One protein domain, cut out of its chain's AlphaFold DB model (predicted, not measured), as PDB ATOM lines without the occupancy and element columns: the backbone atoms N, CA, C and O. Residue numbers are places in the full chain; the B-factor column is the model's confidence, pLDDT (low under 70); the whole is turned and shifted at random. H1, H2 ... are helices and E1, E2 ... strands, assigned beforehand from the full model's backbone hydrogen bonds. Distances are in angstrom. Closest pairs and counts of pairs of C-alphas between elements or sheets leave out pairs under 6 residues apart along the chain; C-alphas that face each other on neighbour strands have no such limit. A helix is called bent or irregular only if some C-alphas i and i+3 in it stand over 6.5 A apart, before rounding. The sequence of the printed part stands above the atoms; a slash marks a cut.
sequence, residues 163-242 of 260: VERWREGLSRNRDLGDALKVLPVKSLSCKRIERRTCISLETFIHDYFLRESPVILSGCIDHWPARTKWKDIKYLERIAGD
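What this domain is: This is residues 163 to 242 of the 260 residues of the protein "Cupin_8 domain-containing protein" of Aegilops tauschii subsp. strangulata (UniProt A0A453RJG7). The chain makes a wide open horseshoe with an empty middle: a small head of two parallel strands and a helix, E1, H3 and E2, lies at the bend, and two thin arms run from it. One arm holds H1, H2 and the long link to E1, the other holds H4 and H5, and no helix touches another. The printed part has 80 residues with five named helices and two named strands in the order H1, H2, E1, H3, E2, H4, H5; the sheet has the order E1, E2 and is parallel, and the class is mostly helix. The whole is extended, with a radius of gyration of the C-alphas of 18.2 A, and its C-alphas span 46 by 37 by 21 A along their three main axes.

Where its parts are: The printed part begins with H1, residues 163 to 172, its longest helix by residues, 14.3 A from first to last C-alpha; C-alpha 163 is at (-16.188, -2.340, -26.376). H2 follows at residues 176 to 182 and is 10.2 A long. E1, residues 194 to 197, is a strand of 10.4 A that begins with C-alpha 194 at (11.106, 5.558, -4.934). H3 takes residues 201 to 209 and measures 9.9 A; it is neither bent nor irregular, but only just: C-alphas 206 and 209 are 6.4 A apart. E2, residues 215 to 218, is 9.6 A long. H4 is four residues, 226 to 229, and 5.2 A long. H5, residues 233 to 240, is 10.5 A long and ends with C-alpha 240 at (-23.282, 2.350, -12.486).

How they stand to each other: E1 and E2 are parallel neighbours, with 33 degrees between their N-to-C directions. Among their C-alphas that face each other are those of Arg 195 and Ile 216, 4.6 A apart, and those of Thr 197 and Ser 218, 5.0 A apart. Across this pair N 216 and O 194 are within hydrogen-bond range at 2.8 A, as are N 196 and O 216 at 2.9 A. E1, H3 and E2 form a strand-helix-strand unit, two parallel neighbour strands with a helix between them along the chain, and its crossover is right-handed. H3 and E2 have 1 pair of C-alphas within 8 A, the closest being those of Tyr 208 and Val 215, 6.9 A apart. H4 and H5 are close but not clearly touching; their closest C-alphas, those of Lys 229 and Tyr 235, are 6.7 A apart. H1 and H2 are apart, and both are apart from H3, E2, H4 and H5. In H1, H3 and H5 every O i to N i+4 pair is within hydrogen-bond range; in H2 it is 1 of 3, beside 3 of 4 O i to N i+3 pairs, and H4 is too short for an O i to N i+4 pair.

The domain as a whole: The two C-alphas farthest apart, those of Glu 164 and His 206, are 46.9 A apart, while the first and last printed C-alphas, those of Val 163 and Asp 242, are 16.9 A apart. Four stretches stand free: residues 164 to 179, of which 164 to 172 belong to H1 and 176 to 179 to H2; residues 181 to 187; residues 221 to 232, of which 226 to 229 belong to H4; and residues 234 to 240, which belong to H5. The link from H2 to E1 is long, with 11 residues, and the link from E2 to H4 is short, with 7; the other four links are tight. The printed part has no cut. The mean pLDDT of the printed part is 82.0; residues 163 to 180, 187 and 190 are under 70, and H1 has a mean of 57.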
ATOM      1  N   VAL A 163     -16.975  -1.703 -27.454       58.44
ATOM      2  CA  VAL A 163     -16.188  -2.340 -26.376       58.44
ATOM      3  C   VAL A 163     -15.073  -3.245 -26.913       58.44
ATOM      4  O   VAL A 163     -13.953  -3.197 -26.398       58.44
ATOM      5  N   GLU A 164     -15.337  -4.052 -27.944       59.97
ATOM      6  CA  GLU A 164     -14.302  -4.879 -28.589       59.97
ATOM      7  C   GLU A 164     -13.227  -4.016 -29.262       59.97
ATOM      8  O   GLU A 164     -12.032  -4.231 -29.044       59.97
ATOM      9  N   ARG A 165     -13.639  -2.956 -29.964       55.91
ATOM     10  CA  ARG A 165     -12.731  -1.976 -30.576       55.91
ATOM     11  C   ARG A 165     -11.853  -1.252 -29.543       55.91
ATOM     12  O   ARG A 165     -10.652  -1.090 -29.765       55.91
ATOM     13  N   TRP A 166     -12.414  -0.847 -28.400       56.50
ATOM     14  CA  TRP A 166     -11.656  -0.247 -27.291       56.50
ATOM     15  C   TRP A 166     -10.669  -1.245 -26.682       56.50
ATOM     16  O   TRP A 166      -9.519  -0.890 -26.415       56.50
ATOM     17  N   ARG A 167     -11.081  -2.508 -26.502       57.50
ATOM     18  CA  ARG A 167     -10.225  -3.586 -25.983       57.50
ATOM     19  C   ARG A 167      -9.023  -3.850 -26.891       57.50
ATOM     20  O   ARG A 167      -7.909  -4.026 -26.388       57.50
ATOM     21  N   GLU A 168      -9.224  -3.853 -28.205       58.06
ATOM     22  CA  GLU A 168      -8.142  -3.973 -29.188       58.06
ATOM     23  C   GLU A 168      -7.207  -2.754 -29.168       58.06
ATOM     24  O   GLU A 168      -5.984  -2.919 -29.157       58.06
ATOM     25  N   GLY A 169      -7.759  -1.538 -29.078       58.25
ATOM     26  CA  GLY A 169      -6.983  -0.296 -28.975       58.25
ATOM     27  C   GLY A 169      -6.098  -0.233 -27.725       58.25
ATOM     28  O   GLY A 169      -4.903   0.045 -27.821       58.25
ATOM     29  N   LEU A 170      -6.647  -0.581 -26.556       55.62
ATOM     30  CA  LEU A 170      -5.908  -0.674 -25.288       55.62
ATOM     31  C   LEU A 170      -4.829  -1.764 -25.315       55.62
ATOM     32  O   LEU A 170      -3.782  -1.624 -24.685       55.62
ATOM     33  N   SER A 171      -5.072  -2.852 -26.047       56.75
ATOM     34  CA  SER A 171      -4.108  -3.948 -26.172       56.75
ATOM     35  C   SER A 171      -2.924  -3.585 -27.066       56.75
ATOM     36  O   SER A 171      -1.814  -4.029 -26.775       56.75
ATOM     37  N   ARG A 172      -3.146  -2.757 -28.097       55.34
ATOM     38  CA  ARG A 172      -2.094  -2.199 -28.964       55.34
ATOM     39  C   ARG A 172      -1.246  -1.132 -28.264       55.34
ATOM     40  O   ARG A 172      -0.053  -1.057 -28.520       55.34
ATOM     41  N   ASN A 173      -1.821  -0.362 -27.341       53.06
ATOM     42  CA  ASN A 173      -1.167   0.788 -26.698       53.06
ATOM     43  C   ASN A 173      -0.190   0.427 -25.551       53.06
ATOM     44  O   ASN A 173      -0.007   1.200 -24.613       53.06
ATOM     45  N   ARG A 174       0.398  -0.778 -25.573       54.38
ATOM     46  CA  ARG A 174       1.315  -1.273 -24.527       54.38
ATOM     47  C   ARG A 174       2.792  -1.244 -24.910       54.38
ATOM     48  O   ARG A 174       3.616  -1.606 -24.070       54.38
ATOM     49  N   ASP A 175       3.142  -0.821 -26.123       65.00
ATOM     50  CA  ASP A 175       4.549  -0.642 -26.465       65.00
ATOM     51  C   ASP A 175       5.059   0.686 -25.888       65.00
ATOM     52  O   ASP A 175       4.738   1.776 -26.365       65.00
ATOM     53  N   LEU A 176       5.862   0.588 -24.827       63.84
ATOM     54  CA  LEU A 176       6.556   1.722 -24.220       63.84
ATOM     55  C   LEU A 176       7.380   2.488 -25.270       63.84
ATOM     56  O   LEU A 176       7.498   3.709 -25.181       63.84
ATOM     57  N   GLY A 177       7.911   1.784 -26.277       67.56
ATOM     58  CA  GLY A 177       8.646   2.374 -27.391       67.56
ATOM     59  C   GLY A 177       7.786   3.276 -28.274       67.56
ATOM     60  O   GLY A 177       8.289   4.281 -28.770       67.56
ATOM     61  N   ASP A 178       6.497   2.976 -28.433       69.56
ATOM     62  CA  ASP A 178       5.566   3.815 -29.191       69.56
ATOM     63  C   ASP A 178       5.056   4.993 -28.358       69.56
ATOM     64  O   ASP A 178       5.005   6.117 -28.860       69.56
ATOM     65  N   ALA A 179       4.790   4.785 -27.066       65.81
ATOM     66  CA  ALA A 179       4.436   5.873 -26.152       65.81
ATOM     67  C   ALA A 179       5.548   6.938 -26.073       65.81
ATOM     68  O   ALA A 179       5.270   8.136 -26.122       65.81
ATOM     69  N   LEU A 180       6.819   6.519 -26.037       66.50
ATOM     70  CA  LEU A 180       7.979   7.418 -26.024       66.50
ATOM     71  C   LEU A 180       8.108   8.290 -27.283       66.50
ATOM     72  O   LEU A 180       8.692   9.367 -27.197       66.50
ATOM     73  N   LYS A 181       7.575   7.854 -28.434       72.75
ATOM     74  CA  LYS A 181       7.590   8.640 -29.683       72.75
ATOM     75  C   LYS A 181       6.555   9.767 -29.681       72.75
ATOM     76  O   LYS A 181       6.717  10.732 -30.420       72.75
ATOM     77  N   VAL A 182       5.489   9.621 -28.892       75.56
ATOM     78  CA  VAL A 182       4.375  10.584 -28.812       75.56
ATOM     79  C   VAL A 182       4.617  11.630 -27.725       75.56
ATOM     80  O   VAL A 182       4.124  12.753 -27.817       75.56
ATOM     81  N   LEU A 183       5.374  11.276 -26.686       74.06
ATOM     82  CA  LEU A 183       5.638  12.173 -25.572       74.06
ATOM     83  C   LEU A 183       6.639  13.280 -25.956       74.06
ATOM     84  O   LEU A 183       7.628  13.005 -26.641       74.06
ATOM     85  N   PRO A 184       6.433  14.523 -25.481       78.62
ATOM     86  CA  PRO A 184       7.421  15.585 -25.607       78.62
ATOM     87  C   PRO A 184       8.821  15.168 -25.128       78.62
ATOM     88  O   PRO A 184       9.006  14.367 -24.205       78.62
ATOM     89  N   VAL A 185       9.846  15.753 -25.749       73.88
ATOM     90  CA  VAL A 185      11.243  15.509 -25.369       73.88
ATOM     91  C   VAL A 185      11.422  15.882 -23.893       73.88
ATOM     92  O   VAL A 185      11.043  16.976 -23.490       73.88
ATOM     93  N   LYS A 186      12.015  14.977 -23.098       73.50
ATOM     94  CA  LYS A 186      12.180  15.058 -21.626       73.50
ATOM     95  C   LYS A 186      10.939  14.754 -20.769       73.50
ATOM     96  O   LYS A 186      11.063  14.797 -19.550       73.50
ATOM     97  N   SER A 187       9.796  14.327 -21.319       69.69
ATOM     98  CA  SER A 187       8.614  13.983 -20.495       69.69
ATOM     99  C   SER A 187       8.863  12.930 -19.405       69.69
ATOM    100  O   SER A 187       8.144  12.903 -18.414       69.69
ATOM    101  N   LEU A 188       9.886  12.083 -19.555       72.94
ATOM    102  CA  LEU A 188      10.293  11.085 -18.557       72.94
ATOM    103  C   LEU A 188      11.696  11.342 -17.977       72.94
ATOM    104  O   LEU A 188      12.312  10.425 -17.438       72.94
ATOM    105  N   SER A 189      12.238  12.561 -18.091       71.25
ATOM    106  CA  SER A 189      13.576  12.881 -17.564       71.25
ATOM    107  C   SER A 189      13.603  13.154 -16.056       71.25
ATOM    108  O   SER A 189      14.667  13.421 -15.500       71.25
ATOM    109  N   CYS A 190      12.447  13.143 -15.387       67.88
ATOM    110  CA  CYS A 190      12.347  13.351 -13.945       67.88
ATOM    111  C   CYS A 190      13.000  12.203 -13.160       67.88
ATOM    112  O   CYS A 190      13.085  11.063 -13.624       67.88
ATOM    113  N   LYS A 191      13.440  12.496 -11.929       80.50
ATOM    114  CA  LYS A 191      13.970  11.474 -11.018       80.50
ATOM    115  C   LYS A 191      12.931  10.372 -10.817       80.50
ATOM    116  O   LYS A 191      11.773  10.646 -10.507       80.50
ATOM    117  N   ARG A 192      13.366   9.120 -10.963       83.94
ATOM    118  CA  ARG A 192      12.525   7.951 -10.702       83.94
ATOM    119  C   ARG A 192      12.055   7.980  -9.247       83.94
ATOM    120  O   ARG A 192      12.887   7.974  -8.342       83.94
ATOM    121  N   ILE A 193      10.739   7.983  -9.048       90.88
ATOM    122  CA  ILE A 193      10.123   7.971  -7.719       90.88
ATOM    123  C   ILE A 193      10.438   6.641  -7.029       90.88
ATOM    124  O   ILE A 193      10.382   5.568  -7.642       90.88
ATOM    125  N   GLU A 194      10.793   6.720  -5.752       93.19
ATOM    126  CA  GLU A 194      11.106   5.558  -4.934       93.19
ATOM    127  C   GLU A 194       9.873   4.668  -4.721       93.19
ATOM    128  O   GLU A 194       8.747   5.151  -4.613       93.19
ATOM    129  N   ARG A 195      10.081   3.349  -4.645       94.81
ATOM    130  CA  ARG A 195       9.024   2.368  -4.386       94.81
ATOM    131  C   ARG A 195       9.292   1.639  -3.075       94.81
ATOM    132  O   ARG A 195      10.363   1.058  -2.912       94.81
ATOM    133  N   ARG A 196       8.306   1.615  -2.180       94.56
ATOM    134  CA  ARG A 196       8.382   0.932  -0.882       94.56
ATOM    135  C   ARG A 196       7.249  -0.080  -0.729       94.56
ATOM    136  O   ARG A 196       6.138   0.134  -1.206       94.56
ATOM    137  N   THR A 197       7.552  -1.198  -0.076       93.00
ATOM    138  CA  THR A 197       6.578  -2.213   0.357       93.00
ATOM    139  C   THR A 197       6.619  -2.284   1.878       93.00
ATOM    140  O   THR A 197       7.685  -2.093   2.458       93.00
ATOM    141  N   CYS A 198       5.472  -2.530   2.517       85.81
ATOM    142  CA  CYS A 198       5.372  -2.732   3.971       85.81
ATOM    143  C   CYS A 198       6.038  -1.627   4.822       85.81
ATOM    144  O   CYS A 198       6.685  -1.918   5.825       85.81
ATOM    145  N   ILE A 199       5.913  -0.359   4.414       92.88
ATOM    146  CA  ILE A 199       6.415   0.772   5.202       92.88
ATOM    147  C   ILE A 199       5.559   0.953   6.463       92.88
ATOM    148  O   ILE A 199       4.334   0.836   6.401       92.88
ATOM    149  N   SER A 200       6.191   1.238   7.602       94.44
ATOM    150  CA  SER A 200       5.452   1.624   8.806       94.44
ATOM    151  C   SER A 200       4.849   3.024   8.633       94.44
ATOM    152  O   SER A 200       5.371   3.842   7.873       94.44
ATOM    153  N   LEU A 201       3.766   3.325   9.353       94.81
ATOM    154  CA  LEU A 201       3.174   4.664   9.322       94.81
ATOM    155  C   LEU A 201       4.174   5.733   9.791       94.81
ATOM    156  O   LEU A 201       4.260   6.795   9.187       94.81
ATOM    157  N   GLU A 202       4.969   5.431  10.818       97.00
ATOM    158  CA  GLU A 202       5.985   6.338  11.357       97.00
ATOM    159  C   GLU A 202       7.074   6.655  10.323       97.00
ATOM    160  O   GLU A 202       7.359   7.822  10.060       97.00
ATOM    161  N   THR A 203       7.612   5.625   9.661       95.50
ATOM    162  CA  THR A 203       8.592   5.791   8.577       95.50
ATOM    163  C   THR A 203       7.992   6.583   7.416       95.50
ATOM    164  O   THR A 203       8.639   7.474   6.878       95.50
ATOM    165  N   PHE A 204       6.739   6.303   7.042       96.12
ATOM    166  CA  PHE A 204       6.056   7.065   5.998       96.12
ATOM    167  C   PHE A 204       5.924   8.551   6.361       96.12
ATOM    168  O   PHE A 204       6.217   9.417   5.532       96.12
ATOM    169  N   ILE A 205       5.522   8.846   7.601       97.00
ATOM    170  CA  ILE A 205       5.341  10.217   8.077       97.00
ATOM    171  C   ILE A 205       6.672  10.973   8.070       97.00
ATOM    172  O   ILE A 205       6.757  12.060   7.499       97.00
ATOM    173  N   HIS A 206       7.708  10.395   8.676       97.25
ATOM    174  CA  HIS A 206       9.003  11.050   8.835       97.25
ATOM    175  C   HIS A 206       9.755  11.211   7.504       97.25
ATOM    176  O   HIS A 206      10.255  12.298   7.203       97.25
ATOM    177  N   ASP A 207       9.822  10.155   6.689       95.44
ATOM    178  CA  ASP A 207      10.705  10.122   5.516       95.44
ATOM    179  C   ASP A 207      10.051  10.670   4.237       95.44
ATOM    180  O   ASP A 207      10.764  11.070   3.313       95.44
ATOM    181  N   TYR A 208       8.716  10.721   4.170       95.12
ATOM    182  CA  TYR A 208       7.998  11.090   2.944       95.12
ATOM    183  C   TYR A 208       6.975  12.199   3.161       95.12
ATOM    184  O   TYR A 208       7.065  13.227   2.494       95.12
ATOM    185  N   PHE A 209       6.039  12.035   4.100       95.06
ATOM    186  CA  PHE A 209       4.948  12.998   4.293       95.06
ATOM    187  C   PHE A 209       5.453  14.369   4.765       95.06
ATOM    188  O   PHE A 209       5.224  15.365   4.088       95.06
ATOM    189  N   LEU A 210       6.203  14.423   5.873       96.38
ATOM    190  CA  LEU A 210       6.739  15.681   6.424       96.38
ATOM    191  C   LEU A 210       7.805  16.327   5.532       96.38
ATOM    192  O   LEU A 210       8.103  17.509   5.666       96.38
ATOM    193  N   ARG A 211       8.407  15.536   4.646       94.88
ATOM    194  CA  ARG A 211       9.451  15.974   3.716       94.88
ATOM    195  C   ARG A 211       8.897  16.307   2.333       94.88
ATOM    196  O   ARG A 211       9.688  16.600   1.442       94.88
ATOM    197  N   GLU A 212       7.578  16.195   2.155       94.75
ATOM    198  CA  GLU A 212       6.863  16.417   0.893       94.75
ATOM    199  C   GLU A 212       7.483  15.644  -0.286       94.75
ATOM    200  O   GLU A 212       7.513  16.094  -1.431       94.75
ATOM    201  N   SER A 213       8.015  14.452   0.001       92.44
ATOM    202  CA  SER A 213       8.739  13.637  -0.968       92.44
ATOM    203  C   SER A 213       7.831  12.534  -1.514       92.44
ATOM    204  O   SER A 213       7.304  11.737  -0.732       92.44
ATOM    205  N   PRO A 214       7.658  12.421  -2.844       93.44
ATOM    206  CA  PRO A 214       6.784  11.413  -3.423       93.44
ATOM    207  C   PRO A 214       7.353  10.002  -3.226       93.44
ATOM    208  O   PRO A 214       8.556   9.770  -3.354       93.44
ATOM    209  N   VAL A 215       6.465   9.038  -2.984       94.25
ATOM    210  CA  VAL A 215       6.797   7.612  -2.865       94.25
ATOM    211  C   VAL A 215       5.670   6.752  -3.421       94.25
ATOM    212  O   VAL A 215       4.491   7.060  -3.254       94.25
ATOM    213  N   ILE A 216       6.024   5.651  -4.082       94.38
ATOM    214  CA  ILE A 216       5.064   4.655  -4.554       94.38
ATOM    215  C   ILE A 216       4.954   3.537  -3.518       94.38
ATOM    216  O   ILE A 216       5.886   2.748  -3.336       94.38
ATOM    217  N   LEU A 217       3.787   3.422  -2.891       94.44
ATOM    218  CA  LEU A 217       3.477   2.340  -1.961       94.44
ATOM    219  C   LEU A 217       2.957   1.119  -2.726       94.44
ATOM    220  O   LEU A 217       1.981   1.197  -3.467       94.44
ATOM    221  N   SER A 218       3.638  -0.013  -2.583       91.94
ATOM    222  CA  SER A 218       3.283  -1.273  -3.247       91.94
ATOM    223  C   SER A 218       2.775  -2.294  -2.229       91.94
ATOM    224  O   SER A 218       3.245  -2.319  -1.092       91.94
ATOM    225  N   GLY A 219       1.812  -3.131  -2.625       87.81
ATOM    226  CA  GLY A 219       1.197  -4.140  -1.755       87.81
ATOM    227  C   GLY A 219       0.007  -3.643  -0.922       87.81
ATOM    228  O   GLY A 219      -0.769  -4.453  -0.427       87.81
ATOM    229  N   CYS A 220      -0.191  -2.325  -0.792       88.25
ATOM    230  CA  CYS A 220      -1.197  -1.753   0.115       88.25
ATOM    231  C   CYS A 220      -2.649  -2.008  -0.314       88.25
ATOM    232  O   CYS A 220      -3.524  -2.126   0.536       88.25
ATOM    233  N   ILE A 221      -2.908  -2.100  -1.618       91.19
ATOM    234  CA  ILE A 221      -4.265  -2.227  -2.179       91.19
ATOM    235  C   ILE A 221      -4.462  -3.543  -2.936       91.19
ATOM    236  O   ILE A 221      -5.408  -3.706  -3.703       91.19
ATOM    237  N   ASP A 222      -3.546  -4.497  -2.758       90.50
ATOM    238  CA  ASP A 222      -3.522  -5.752  -3.515       90.50
ATOM    239  C   ASP A 222      -4.747  -6.634  -3.255       90.50
ATOM    240  O   ASP A 222      -5.183  -7.369  -4.139       90.50
ATOM    241  N   HIS A 223      -5.336  -6.495  -2.071       91.56
ATOM    242  CA  HIS A 223      -6.535  -7.200  -1.636       91.56
ATOM    243  C   HIS A 223      -7.841  -6.480  -2.019       91.56
ATOM    244  O   HIS A 223      -8.921  -7.005  -1.754       91.56
ATOM    245  N   TRP A 224      -7.786  -5.285  -2.625       93.94
ATOM    246  CA  TRP A 224      -8.999  -4.531  -2.952       93.94
ATOM    247  C   TRP A 224      -9.840  -5.258  -4.011       93.94
ATOM    248  O   TRP A 224      -9.316  -5.577  -5.086       93.94
ATOM    249  N   PRO A 225     -11.162  -5.433  -3.796       92.62
ATOM    250  CA  PRO A 225     -12.049  -6.066  -4.775       92.62
ATOM    251  C   PRO A 225     -12.032  -5.386  -6.150       92.62
ATOM    252  O   PRO A 225     -12.248  -6.043  -7.167       92.62
ATOM    253  N   ALA A 226     -11.729  -4.084  -6.201       92.56
ATOM    254  CA  ALA A 226     -11.566  -3.321  -7.437       92.56
ATOM    255  C   ALA A 226     -10.555  -3.967  -8.407       92.56
ATOM    256  O   ALA A 226     -10.756  -3.932  -9.620       92.56
ATOM    257  N   ARG A 227      -9.513  -4.643  -7.897       88.75
ATOM    258  CA  ARG A 227      -8.481  -5.298  -8.727       88.75
ATOM    259  C   ARG A 227      -8.982  -6.498  -9.526       88.75
ATOM    260  O   ARG A 227      -8.320  -6.903 -10.489       88.75
ATOM    261  N   THR A 228     -10.109  -7.081  -9.131       90.31
ATOM    262  CA  THR A 228     -10.745  -8.204  -9.829       90.31
ATOM    263  C   THR A 228     -12.051  -7.769 -10.480       90.31
ATOM    264  O   THR A 228     -12.206  -7.953 -11.685       90.31
ATOM    265  N   LYS A 229     -12.950  -7.125  -9.726       89.81
ATOM    266  CA  LYS A 229     -14.300  -6.766 -10.185       89.81
ATOM    267  C   LYS A 229     -14.305  -5.719 -11.301       89.81
ATOM    268  O   LYS A 229     -15.031  -5.883 -12.271       89.81
ATOM    269  N   TRP A 230     -13.482  -4.669 -11.217       91.19
ATOM    270  CA  TRP A 230     -13.543  -3.544 -12.171       91.19
ATOM    271  C   TRP A 230     -12.883  -3.841 -13.524       91.19
ATOM    272  O   TRP A 230     -12.987  -3.044 -14.450       91.19
ATOM    273  N   LYS A 231     -12.215  -4.995 -13.665       86.38
ATOM    274  CA  LYS A 231     -11.723  -5.479 -14.965       86.38
ATOM    275  C   LYS A 231     -12.859  -5.923 -15.883       86.38
ATOM    276  O   LYS A 231     -12.680  -5.959 -17.100       86.38
ATOM    277  N   ASP A 232     -13.995  -6.298 -15.302       85.88
ATOM    278  CA  ASP A 232     -15.197  -6.630 -16.047       85.88
ATOM    279  C   ASP A 232     -15.997  -5.352 -16.317       85.88
ATOM    280  O   ASP A 232     -16.594  -4.758 -15.421       85.88
ATOM    281  N   ILE A 233     -16.025  -4.920 -17.575       88.56
ATOM    282  CA  ILE A 233     -16.800  -3.742 -17.970       88.56
ATOM    283  C   ILE A 233     -18.303  -3.954 -17.745       88.56
ATOM    284  O   ILE A 233     -18.995  -3.007 -17.384       88.56
ATOM    285  N   LYS A 234     -18.797  -5.198 -17.860       88.38
ATOM    286  CA  LYS A 234     -20.207  -5.525 -17.601       88.38
ATOM    287  C   LYS A 234     -20.540  -5.379 -16.122       88.38
ATOM    288  O   LYS A 234     -21.656  -5.003 -15.777       88.38
ATOM    289  N   TYR A 235     -19.572  -5.640 -15.241       88.12
ATOM    290  CA  TYR A 235     -19.722  -5.351 -13.821       88.12
ATOM    291  C   TYR A 235     -19.964  -3.855 -13.605       88.12
ATOM    292  O   TYR A 235     -20.941  -3.516 -12.941       88.12
ATOM    293  N   LEU A 236     -19.135  -2.982 -14.196       88.75
ATOM    294  CA  LEU A 236     -19.271  -1.523 -14.078       88.75
ATOM    295  C   LEU A 236     -20.583  -1.010 -14.686       88.75
ATOM    296  O   LEU A 236     -21.290  -0.236 -14.045       88.75
ATOM    297  N   GLU A 237     -20.942  -1.492 -15.875       86.75
ATOM    298  CA  GLU A 237     -22.208  -1.162 -16.538       86.75
ATOM    299  C   GLU A 237     -23.415  -1.552 -15.676       86.75
ATOM    300  O   GLU A 237     -24.350  -0.773 -15.515       86.75
ATOM    301  N   ARG A 238     -23.377  -2.728 -15.042       87.31
ATOM    302  CA  ARG A 238     -24.456  -3.180 -14.162       87.31
ATOM    303  C   ARG A 238     -24.591  -2.325 -12.902       87.31
ATOM    304  O   ARG A 238     -25.714  -2.068 -12.484       87.31
ATOM    305  N   ILE A 239     -23.481  -1.929 -12.274       86.75
ATOM    306  CA  ILE A 239     -23.538  -1.188 -11.000       86.75
ATOM    307  C   ILE A 239     -23.755   0.319 -11.181       86.75
ATOM    308  O   ILE A 239     -24.298   0.955 -10.285       86.75
ATOM    309  N   ALA A 240     -23.324   0.898 -12.306       87.81
ATOM    310  CA  ALA A 240     -23.282   2.350 -12.486       87.81
ATOM    311  C   ALA A 240     -23.669   2.831 -13.896       87.81
ATOM    312  O   ALA A 240     -23.664   4.033 -14.137       87.81
ATOM    313  N   GLY A 241     -24.026   1.945 -14.831       87.50
ATOM    314  CA  GLY A 241     -24.238   2.306 -16.241       87.50
ATOM    315  C   GLY A 241     -25.435   3.219 -16.517       87.50
ATOM    316  O   GLY A 241     -25.440   3.915 -17.525       87.50
ATOM    317  N   ASP A 242     -26.435   3.251 -15.632       88.38
ATOM    318  CA  ASP A 242     -27.566   4.186 -15.736       88.38
ATOM    319  C   ASP A 242     -27.304   5.518 -14.985       88.38
ATOM    320  O   ASP A 242     -28.174   6.390 -14.994       88.38
TER     321      ASP A 242